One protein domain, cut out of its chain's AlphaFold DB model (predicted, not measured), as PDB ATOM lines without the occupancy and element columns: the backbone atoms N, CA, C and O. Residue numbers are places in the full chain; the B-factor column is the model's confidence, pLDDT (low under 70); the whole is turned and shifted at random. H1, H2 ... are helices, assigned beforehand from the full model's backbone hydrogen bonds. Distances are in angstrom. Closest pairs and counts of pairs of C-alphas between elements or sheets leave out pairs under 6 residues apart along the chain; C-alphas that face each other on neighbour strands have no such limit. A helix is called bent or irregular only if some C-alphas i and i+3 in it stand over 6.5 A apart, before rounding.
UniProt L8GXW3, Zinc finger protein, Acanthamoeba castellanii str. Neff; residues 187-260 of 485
ATOM      1  N   GLY A 187     -16.007 -26.640  24.122       93.00
ATOM      2  CA  GLY A 187     -17.450 -26.521  24.331       93.00
ATOM      3  C   GLY A 187     -18.234 -27.155  23.182       93.00
ATOM      4  O   GLY A 187     -19.172 -27.925  23.408       93.00
ATOM      5  N   THR A 188     -17.795 -26.897  21.951       90.12
ATOM      6  CA  THR A 188     -18.365 -27.498  20.737       90.12
ATOM      7  C   THR A 188     -18.193 -29.017  20.730       90.12
ATOM      8  O   THR A 188     -19.164 -29.740  20.495       90.12
ATOM      9  N   LEU A 189     -16.992 -29.516  21.041       91.94
ATOM     10  CA  LEU A 189     -16.710 -30.949  21.150       91.94
ATOM     11  C   LEU A 189     -17.635 -31.629  22.162       91.94
ATOM     12  O   LEU A 189     -18.319 -32.595  21.829       91.94
ATOM     13  N   CYS A 190     -17.698 -31.107  23.384       96.44
ATOM     14  CA  CYS A 190     -18.491 -31.709  24.447       96.44
ATOM     15  C   CYS A 190     -19.993 -31.661  24.170       96.44
ATOM     16  O   CYS A 190     -20.700 -32.621  24.471       96.44
ATOM     17  N   THR A 191     -20.482 -30.592  23.541       93.44
ATOM     18  CA  THR A 191     -21.876 -30.526  23.080       93.44
ATOM     19  C   THR A 191     -22.153 -31.630  22.058       93.44
ATOM     20  O   THR A 191     -23.134 -32.357  22.195       93.44
ATOM     21  N   ARG A 192     -21.263 -31.820  21.074       90.69
ATOM     22  CA  ARG A 192     -21.411 -32.868  20.052       90.69
ATOM     23  C   ARG A 192     -21.380 -34.272  20.638       90.69
ATOM     24  O   ARG A 192     -22.225 -35.082  20.265       90.69
ATOM     25  N   ILE A 193     -20.470 -34.550  21.573       93.94
ATOM     26  CA  ILE A 193     -20.428 -35.843  22.270       93.94
ATOM     27  C   ILE A 193     -21.772 -36.100  22.954       93.94
ATOM     28  O   ILE A 193     -22.373 -37.144  22.734       93.94
ATOM     29  N   MET A 194     -22.285 -35.138  23.724       94.50
ATOM     30  CA  MET A 194     -23.534 -35.310  24.476       94.50
ATOM     31  C   MET A 194     -24.774 -35.455  23.585       94.50
ATOM     32  O   MET A 194     -25.741 -36.087  23.995       94.50
ATOM     33  N   VAL A 195     -24.764 -34.880  22.379       91.56
ATOM     34  CA  VAL A 195     -25.859 -35.033  21.404       91.56
ATOM     35  C   VAL A 195     -25.815 -36.398  20.713       91.56
ATOM     36  O   VAL A 195     -26.860 -36.986  20.451       91.56
ATOM     37  N   ARG A 196     -24.618 -36.909  20.407       90.25
ATOM     38  CA  ARG A 196     -24.431 -38.125  19.594       90.25
ATOM     39  C   ARG A 196     -24.383 -39.398  20.436       90.25
ATOM     40  O   ARG A 196     -24.865 -40.443  20.017       90.25
ATOM     41  N   CYS A 197     -23.833 -39.295  21.638       94.69
ATOM     42  CA  CYS A 197     -23.615 -40.396  22.559       94.69
ATOM     43  C   CYS A 197     -24.607 -40.282  23.716       94.69
ATOM     44  O   CYS A 197     -24.339 -39.624  24.721       94.69
ATOM     45  N   THR A 198     -25.783 -40.888  23.541       94.44
ATOM     46  CA  THR A 198     -26.923 -40.794  24.466       94.44
ATOM     47  C   THR A 198     -27.371 -42.173  24.955       94.44
ATOM     48  O   THR A 198     -26.976 -43.200  24.399       94.44
ATOM     49  N   GLY A 199     -28.188 -42.207  26.012       94.62
ATOM     50  CA  GLY A 199     -28.674 -43.458  26.602       94.62
ATOM     51  C   GLY A 199     -27.517 -44.334  27.084       94.62
ATOM     52  O   GLY A 199     -26.598 -43.841  27.732       94.62
ATOM     53  N   ASP A 200     -27.528 -45.613  26.707       95.88
ATOM     54  CA  ASP A 200     -26.481 -46.578  27.079       95.88
ATOM     55  C   ASP A 200     -25.105 -46.256  26.465       95.88
ATOM     56  O   ASP A 200     -24.088 -46.796  26.894       95.88
ATOM     57  N   LEU A 201     -25.058 -45.360  25.472       96.06
ATOM     58  CA  LEU A 201     -23.826 -44.896  24.834       96.06
ATOM     59  C   LEU A 201     -23.316 -43.578  25.427       96.06
ATOM     60  O   LEU A 201     -22.334 -43.039  24.923       96.06
ATOM     61  N   GLN A 202     -23.949 -43.037  26.469       96.81
ATOM     62  CA  GLN A 202     -23.506 -41.804  27.117       96.81
ATOM     63  C   GLN A 202     -22.133 -41.975  27.783       96.81
ATOM     64  O   GLN A 202     -21.893 -42.930  28.513       96.81
ATOM     65  N   GLN A 203     -21.221 -41.029  27.534       96.94
ATOM     66  CA  GLN A 203     -19.822 -41.107  27.997       96.94
ATOM     67  C   GLN A 203     -19.491 -40.146  29.141       96.94
ATOM     68  O   GLN A 203     -18.479 -40.306  29.819       96.94
ATOM     69  N   TYR A 204     -20.338 -39.137  29.340       97.50
ATOM     70  CA  TYR A 204     -20.178 -38.105  30.358       97.50
ATOM     71  C   TYR A 204     -21.537 -37.785  30.971       97.50
ATOM     72  O   TYR A 204     -22.535 -37.706  30.257       97.50
ATOM     73  N   ASP A 205     -21.576 -37.520  32.276       96.38
ATOM     74  CA  ASP A 205     -22.834 -37.198  32.972       96.38
ATOM     75  C   ASP A 205     -23.426 -35.854  32.526       96.38
ATOM     76  O   ASP A 205     -24.633 -35.631  32.594       96.38
ATOM     77  N   SER A 206     -22.571 -34.927  32.087       96.81
ATOM     78  CA  SER A 206     -22.963 -33.597  31.623       96.81
ATOM     79  C   SER A 206     -21.909 -32.989  30.700       96.81
ATOM     80  O   SER A 206     -20.742 -33.389  30.717       96.81
ATOM     81  N   VAL A 207     -22.295 -31.941  29.960       96.94
ATOM     82  CA  VAL A 207     -21.354 -31.119  29.177       96.94
ATOM     83  C   VAL A 207     -20.232 -30.579  30.072       96.94
ATOM     84  O   VAL A 207     -19.074 -30.634  29.681       96.94
ATOM     85  N   ALA A 208     -20.539 -30.139  31.297       97.81
ATOM     86  CA  ALA A 208     -19.535 -29.628  32.234       97.81
ATOM     87  C   ALA A 208     -18.522 -30.703  32.670       97.81
ATOM     88  O   ALA A 208     -17.332 -30.409  32.761       97.81
ATOM     89  N   HIS A 209     -18.969 -31.948  32.889       97.88
ATOM     90  CA  HIS A 209     -18.073 -33.072  33.185       97.88
ATOM     91  C   HIS A 209     -17.137 -33.344  31.995       97.88
ATOM     92  O   HIS A 209     -15.922 -33.424  32.176       97.88
ATOM     93  N   CYS A 210     -17.674 -33.381  30.772       98.06
ATOM     94  CA  CYS A 210     -16.851 -33.494  29.569       98.06
ATOM     95  C   CYS A 210     -15.822 -32.360  29.465       98.06
ATOM     96  O   CYS A 210     -14.634 -32.621  29.282       98.06
ATOM     97  N   MET A 211     -16.252 -31.105  29.631       97.94
ATOM     98  CA  MET A 211     -15.365 -29.946  29.515       97.94
ATOM     99  C   MET A 211     -14.229 -29.999  30.537       97.94
ATOM    100  O   MET A 211     -13.085 -29.760  30.166       97.94
ATOM    101  N   ALA A 212     -14.523 -30.361  31.790       97.38
ATOM    102  CA  ALA A 212     -13.511 -30.491  32.836       97.38
ATOM    103  C   ALA A 212     -12.440 -31.530  32.468       97.38
ATOM    104  O   ALA A 212     -11.247 -31.290  32.657       97.38
ATOM    105  N   PHE A 213     -12.848 -32.661  31.886       96.94
ATOM    106  CA  PHE A 213     -11.902 -33.663  31.412       96.94
ATOM    107  C   PHE A 213     -11.065 -33.157  30.228       96.94
ATOM    108  O   PHE A 213      -9.838 -33.239  30.286       96.94
ATOM    109  N   MET A 214     -11.680 -32.579  29.191       96.12
ATOM    110  CA  MET A 214     -10.941 -32.056  28.028       96.12
ATOM    111  C   MET A 214      -9.959 -30.946  28.428       96.12
ATOM    112  O   MET A 214      -8.815 -30.942  27.983       96.12
ATOM    113  N   GLN A 215     -10.363 -30.058  29.339       95.31
ATOM    114  CA  GLN A 215      -9.486 -29.032  29.907       95.31
ATOM    115  C   GLN A 215      -8.315 -29.647  30.679       95.31
ATOM    116  O   GLN A 215      -7.208 -29.124  30.615       95.31
ATOM    117  N   SER A 216      -8.527 -30.766  31.381       93.81
ATOM    118  CA  SER A 216      -7.438 -31.475  32.063       93.81
ATOM    119  C   SER A 216      -6.432 -32.094  31.082       93.81
ATOM    120  O   SER A 216      -5.231 -32.074  31.356       93.81
ATOM    121  N   LEU A 217      -6.893 -32.580  29.920       90.19
ATOM    122  CA  LEU A 217      -6.019 -33.082  28.854       90.19
ATOM    123  C   LEU A 217      -5.158 -31.961  28.269       90.19
ATOM    124  O   LEU A 217      -3.939 -32.120  28.179       90.19
ATOM    125  N   ASP A 218      -5.773 -30.829  27.924       86.31
ATOM    126  CA  ASP A 218      -5.064 -29.678  27.362       86.31
ATOM    127  C   ASP A 218      -4.112 -29.051  28.396       86.31
ATOM    128  O   ASP A 218      -2.979 -28.702  28.065       86.31
ATOM    129  N   ALA A 219      -4.509 -28.983  29.671       88.19
ATOM    130  CA  ALA A 219      -3.646 -28.510  30.754       88.19
ATOM    131  C   ALA A 219      -2.421 -29.416  30.949       88.19
ATOM    132  O   ALA A 219      -1.314 -28.912  31.122       88.19
ATOM    133  N   ARG A 220      -2.590 -30.744  30.871       84.56
ATOM    134  CA  ARG A 220      -1.477 -31.705  30.914       84.56
ATOM    135  C   ARG A 220      -0.508 -31.487  29.750       84.56
ATOM    136  O   ARG A 220       0.696 -31.442  29.977       84.56
ATOM    137  N   GLN A 221      -1.030 -31.327  28.534       83.44
ATOM    138  CA  GLN A 221      -0.215 -31.051  27.345       83.44
ATOM    139  C   GLN A 221       0.492 -29.693  27.446       83.44
ATOM    140  O   GLN A 221       1.635 -29.569  27.034       83.44
ATOM    141  N   THR A 222      -0.148 -28.693  28.052       85.88
ATOM    142  CA  THR A 222       0.446 -27.364  28.271       85.88
ATOM    143  C   THR A 222       1.529 -27.380  29.351       85.88
ATOM    144  O   THR A 222       2.496 -26.629  29.260       85.88
ATOM    145  N   ALA A 223       1.376 -28.209  30.388       86.06
ATOM    146  CA  ALA A 223       2.347 -28.326  31.475       86.06
ATOM    147  C   ALA A 223       3.608 -29.102  31.066       86.06
ATOM    148  O   ALA A 223       4.688 -28.792  31.563       86.06
ATOM    149  N   HIS A 224       3.454 -30.087  30.176       85.62
ATOM    150  CA  HIS A 224       4.525 -30.952  29.676       85.62
ATOM    151  C   HIS A 224       4.470 -31.091  28.147       85.62
ATOM    152  O   HIS A 224       4.236 -32.197  27.641       85.62
ATOM    153  N   PRO A 225       4.640 -29.989  27.390       87.62
ATOM    154  CA  PRO A 225       4.581 -30.021  25.930       87.62
ATOM    155  C   PRO A 225       5.640 -30.954  25.332       87.62
ATOM    156  O   PRO A 225       5.378 -31.607  24.326       87.62
ATOM    157  N   GLU A 226       6.790 -31.098  25.995       88.81
ATOM    158  CA  GLU A 226       7.877 -31.987  25.585       88.81
ATOM    159  C   GLU A 226       7.488 -33.468  25.585       88.81
ATOM    160  O   GLU A 226       7.994 -34.260  24.790       88.81
ATOM    161  N   SER A 227       6.559 -33.846  26.464       85.56
ATOM    162  CA  SER A 227       6.094 -35.226  26.624       85.56
ATOM    163  C   SER A 227       4.746 -35.472  25.936       85.56
ATOM    164  O   SER A 227       4.151 -36.541  26.096       85.56
ATOM    165  N   ALA A 228       4.229 -34.499  25.177       89.81
ATOM    166  CA  ALA A 228       3.023 -34.692  24.387       89.81
ATOM    167  C   ALA A 228       3.294 -35.721  23.279       89.81
ATOM    168  O   ALA A 228       4.217 -35.556  22.481       89.81
ATOM    169  N   CYS A 229       2.487 -36.785  23.213       90.31
ATOM    170  CA  CYS A 229       2.619 -37.751  22.128       90.31
ATOM    171  C   CYS A 229       2.378 -37.079  20.767       90.31
ATOM    172  O   CYS A 229       1.430 -36.295  20.633       90.31
ATOM    173  N   PRO A 230       3.166 -37.433  19.735       87.12
ATOM    174  CA  PRO A 230       2.868 -37.037  18.370       87.12
ATOM    175  C   PRO A 230       1.567 -37.711  17.904       87.12
ATOM    176  O   PRO A 230       1.048 -38.623  18.550       87.12
ATOM    177  N   TYR A 231       1.057 -37.277  16.750       85.94
ATOM    178  CA  TYR A 231      -0.137 -37.847  16.108       85.94
ATOM    179  C   TYR A 231      -1.403 -37.659  16.953       85.94
ATOM    180  O   TYR A 231      -2.010 -38.594  17.484       85.94
ATOM    181  N   ARG A 232      -1.836 -36.396  17.073       85.94
ATOM    182  CA  ARG A 232      -2.952 -36.022  17.952       85.94
ATOM    183  C   ARG A 232      -4.246 -36.784  17.652       85.94
ATOM    184  O   ARG A 232      -4.996 -37.042  18.584       85.94
ATOM    185  N   LEU A 233      -4.478 -37.206  16.410       84.06
ATOM    186  CA  LEU A 233      -5.667 -37.965  16.002       84.06
ATOM    187  C   LEU A 233      -5.763 -39.381  16.597       84.06
ATOM    188  O   LEU A 233      -6.850 -39.948  16.579       84.06
ATOM    189  N   THR A 234      -4.681 -39.926  17.159       85.50
ATOM    190  CA  THR A 234      -4.679 -41.239  17.837       85.50
ATOM    191  C   THR A 234      -4.151 -41.218  19.266       85.50
ATOM    192  O   THR A 234      -4.447 -42.128  20.035       85.50
ATOM    193  N   SER A 235      -3.426 -40.172  19.662       89.75
ATOM    194  CA  SER A 235      -3.019 -39.973  21.062       89.75
ATOM    195  C   SER A 235      -4.196 -39.637  21.996       89.75
ATOM    196  O   SER A 235      -5.321 -39.357  21.563       89.75
ATOM    197  N   ASN A 236      -3.936 -39.585  23.305       92.31
ATOM    198  CA  ASN A 236      -4.908 -39.145  24.301       92.31
ATOM    199  C   ASN A 236      -5.105 -37.617  24.253       92.31
ATOM    200  O   ASN A 236      -4.604 -36.869  25.099       92.31
ATOM    201  N   SER A 237      -5.846 -37.162  23.240       90.69
ATOM    202  CA  SER A 237      -6.048 -35.749  22.922       90.69
ATOM    203  C   SER A 237      -7.517 -35.395  22.661       90.69
ATOM    204  O   SER A 237      -8.367 -36.270  22.446       90.69
ATOM    205  N   THR A 238      -7.793 -34.091  22.633       91.44
ATOM    206  CA  THR A 238      -9.058 -33.504  22.171       91.44
ATOM    207  C   THR A 238      -9.309 -33.759  20.680       91.44
ATOM    208  O   THR A 238     -10.443 -34.047  20.303       91.44
ATOM    209  N   ALA A 239      -8.268 -33.762  19.839       87.75
ATOM    210  CA  ALA A 239      -8.390 -34.022  18.402       87.75
ATOM    211  C   ALA A 239      -8.837 -35.465  18.097       87.75
ATOM    212  O   ALA A 239      -9.725 -35.667  17.271       87.75
ATOM    213  N   CYS A 240      -8.300 -36.466  18.804       89.88
ATOM    214  CA  CYS A 240      -8.743 -37.862  18.667       89.88
ATOM    215  C   CYS A 240     -10.223 -38.028  19.058       89.88
ATOM    216  O   CYS A 240     -11.005 -38.695  18.379       89.88
ATOM    217  N   ARG A 241     -10.648 -37.355  20.133       93.19
ATOM    218  CA  ARG A 241     -12.048 -37.354  20.584       93.19
ATOM    219  C   ARG A 241     -12.973 -36.628  19.621       93.19
ATOM    220  O   ARG A 241     -14.083 -37.095  19.402       93.19
ATOM    221  N   SER A 242     -12.513 -35.538  19.019       88.75
ATOM    222  CA  SER A 242     -13.217 -34.837  17.943       88.75
ATOM    223  C   SER A 242     -13.427 -35.743  16.732       88.75
ATOM    224  O   SER A 242     -14.562 -35.911  16.282       88.75
ATOM    225  N   PHE A 243     -12.375 -36.440  16.296       85.62
ATOM    226  CA  PHE A 243     -12.460 -37.433  15.229       85.62
ATOM    227  C   PHE A 243     -13.497 -38.526  15.543       85.62
ATOM    228  O   PHE A 243     -14.389 -38.793  14.735       85.62
ATOM    229  N   HIS A 244     -13.451 -39.126  16.736       89.44
ATOM    230  CA  HIS A 244     -14.429 -40.150  17.111       89.44
ATOM    231  C   HIS A 244     -15.834 -39.598  17.321       89.44
ATOM    232  O   HIS A 244     -16.799 -40.279  16.983       89.44
ATOM    233  N   THR A 245     -15.990 -38.362  17.796       89.00
ATOM    234  CA  THR A 245     -17.320 -37.762  17.881       89.00
ATOM    235  C   THR A 245     -17.913 -37.559  16.493       89.00
ATOM    236  O   THR A 245     -19.116 -37.757  16.339       89.00
ATOM    237  N   THR A 246     -17.115 -37.193  15.481       81.62
ATOM    238  CA  THR A 246     -17.562 -37.130  14.079       81.62
ATOM    239  C   THR A 246     -17.999 -38.492  13.576       81.62
ATOM    240  O   THR A 246     -19.124 -38.607  13.099       81.62
ATOM    241  N   ASN A 247     -17.187 -39.528  13.759       81.75
ATOM    242  CA  ASN A 247     -17.553 -40.862  13.288       81.75
ATOM    243  C   ASN A 247     -18.738 -41.477  14.059       81.75
ATOM    244  O   ASN A 247     -19.495 -42.255  13.487       81.75
ATOM    245  N   ALA A 248     -18.993 -41.061  15.306       86.25
ATOM    246  CA  ALA A 248     -20.180 -41.467  16.066       86.25
ATOM    247  C   ALA A 248     -21.515 -41.030  15.430       86.25
ATOM    248  O   ALA A 248     -22.563 -41.508  15.848       86.25
ATOM    249  N   LEU A 249     -21.508 -40.146  14.424       79.12
ATOM    250  CA  LEU A 249     -22.699 -39.885  13.607       79.12
ATOM    251  C   LEU A 249     -23.065 -41.064  12.695       79.12
ATOM    252  O   LEU A 249     -24.234 -41.195  12.344       79.12
ATOM    253  N   VAL A 250     -22.086 -41.883  12.300       77.38
ATOM    254  CA  VAL A 250     -22.303 -43.043  11.424       77.38
ATOM    255  C   VAL A 250     -22.464 -44.322  12.237       77.38
ATOM    256  O   VAL A 250     -23.439 -45.042  12.040       77.38
ATOM    257  N   ASP A 251     -21.552 -44.572  13.180       81.62
ATOM    258  CA  ASP A 251     -21.623 -45.722  14.086       81.62
ATOM    259  C   ASP A 251     -21.381 -45.293  15.550       81.62
ATOM    260  O   ASP A 251     -20.256 -45.338  16.068       81.62
ATOM    261  N   PRO A 252     -22.432 -44.841  16.259       87.94
ATOM    262  CA  PRO A 252     -22.294 -44.434  17.652       87.94
ATOM    263  C   PRO A 252     -21.923 -45.606  18.570       87.94
ATOM    264  O   PRO A 252     -21.244 -45.387  19.574       87.94
ATOM    265  N   ALA A 253     -22.324 -46.842  18.248       89.25
ATOM    266  CA  ALA A 253     -22.057 -48.003  19.096       89.25
ATOM    267  C   ALA A 253     -20.556 -48.315  19.170       89.25
ATOM    268  O   ALA A 253     -20.051 -48.671  20.236       89.25
ATOM    269  N   VAL A 254     -19.834 -48.111  18.066       86.06
ATOM    270  CA  VAL A 254     -18.374 -48.244  18.016       86.06
ATOM    271  C   VAL A 254     -17.693 -47.001  18.593       86.06
ATOM    272  O   VAL A 254     -16.871 -47.096  19.507       86.06
ATOM    273  N   HIS A 255     -18.029 -45.810  18.093       90.69
ATOM    274  CA  HIS A 255     -17.192 -44.630  18.321       90.69
ATOM    275  C   HIS A 255     -17.464 -43.878  19.623       90.69
ATOM    276  O   HIS A 255     -16.559 -43.194  20.109       90.69
ATOM    277  N   CYS A 256     -18.650 -43.999  20.230       95.12
ATOM    278  CA  CYS A 256     -18.938 -43.269  21.466       95.12
ATOM    279  C   CYS A 256     -17.979 -43.660  22.589       95.12
ATOM    280  O   CYS A 256     -17.386 -42.775  23.203       95.12
ATOM    281  N   SER A 257     -17.715 -44.956  22.778       95.75
ATOM    282  CA  SER A 257     -16.764 -45.442  23.790       95.75
ATOM    283  C   SER A 257     -15.352 -44.854  23.633       95.75
ATOM    284  O   SER A 257     -14.626 -44.664  24.610       95.75
ATOM    285  N   HIS A 258     -14.962 -44.486  22.409       94.44
ATOM    286  CA  HIS A 258     -13.658 -43.894  22.126       94.44
ATOM    287  C   HIS A 258     -13.571 -42.417  22.526       94.44
ATOM    288  O   HIS A 258     -12.469 -41.880  22.651       94.44
ATOM    289  N   THR A 259     -14.704 -41.757  22.773       95.56
ATOM    290  CA  THR A 259     -14.724 -40.371  23.260       95.56
ATOM    291  C   THR A 259     -14.561 -40.263  24.779       95.56
ATOM    292  O   THR A 259     -14.359 -39.160  25.288       95.56
ATOM    293  N   ALA A 260     -14.621 -41.387  25.499       95.75
ATOM    294  CA  ALA A 260     -14.613 -41.458  26.957       95.75
ATOM    295  C   ALA A 260     -13.303 -40.982  27.609       95.75
ATOM    296  O   ALA A 260     -12.248 -40.864  26.970       95.75
TER     297      ALA A 260
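This is residues 187 to 260 of the 485 residues of the protein "Zinc finger protein" of Acanthamoeba castellanii str. Neff (UniProt L8GXW3). Three shorter helices, H1, H3 and H4, cluster toward one end of an elongated body, and the long helix H2 begins at H1 and runs away from it along the body's longest axis. Beyond H2 a wide loop, residues 224 to 237, swings round and leads back to H3, which lies side by side with H4 in a hairpin; residues 222 to 227 stick out at the far end. The printed part has 74 residues with four named helices in the order H1, H2, H3, H4 and no named strand, and its class is all helix. It is compact, with a radius of gyration of the C-alphas of 12.2 A and spans of 38 by 23 by 17 A.

H1 holds residues 187 to 196, 14.3 A from first to last C-alpha, and begins at C-alpha 187 at (-17.450, -26.521, 24.331). H2, residues 207 to 223, is the longest helix at 24.0 A and ends at C-alpha 223 at (2.347, -28.326, 31.475). H3, residues 238 to 247, measures 14.3 A. H4, residues 252 to 259, measures 10.3 A and ends at C-alpha 259 at (-14.724, -40.371, 23.260). H4 is irregular, but only just: C-alphas 254 and 257 are 6.6 A apart.

H1 and H3 are the hubs, touching three other helices each. H1 touches H2 at a steep tilt of 47 degrees, opposite ways; their closest C-alphas, those of Cys 190 and Val 207, are 5.6 A apart, and H2 takes part with residues 207 to 211 alone. H1 touches H3, running the same way at a shallow tilt of 32 degrees, only just short of steep; the closest C-alphas, those of Ile 193 and Thr 245, are 5.7 A apart. H1 also touches H4, opposite ways at a shallow tilt of 29 degrees, with the closest C-alphas, those of Arg 196 and Pro 252, 6.9 A apart. H3 and H4 form a helical hairpin, opposite ways at a shallow tilt of 5 degrees, and the closest C-alphas, those of Arg 241 and Thr 259, are 4.8 A apart. H2 and H3 form a helical hairpin too, opposite ways at a steep tilt of 42 degrees, but they only just touch, with 3 pairs of C-alphas within 8 A; H2 takes part with residues 214 to 218 alone, and the closest C-alphas, those of Met 214 and Thr 238, are 6.3 A apart. H2 and H4 are apart. The helix packing is part aligned, part crossed: of the five touching pairs, three are at a shallow tilt. In H1, H2 and H3 every backbone O i to N i+4 pair is within hydrogen-bond range; in H4 1 of 4 is, beside 2 of 5 O i to N i+3 pairs.

The two C-alphas farthest apart, those of Gly 199 and Glu 226, are 38.3 A apart, and those of Gly 187 and Ala 260, the first and last printed, are 15.4 A apart. The link from H2 to H3 is long, with 14 residues; the link from H1 to H2 is short and that from H3 to H4 tight. Residues 222 to 227 stand free. The printed part has no cut. Its mean pLDDT is 90.8, and no printed residue is under 70.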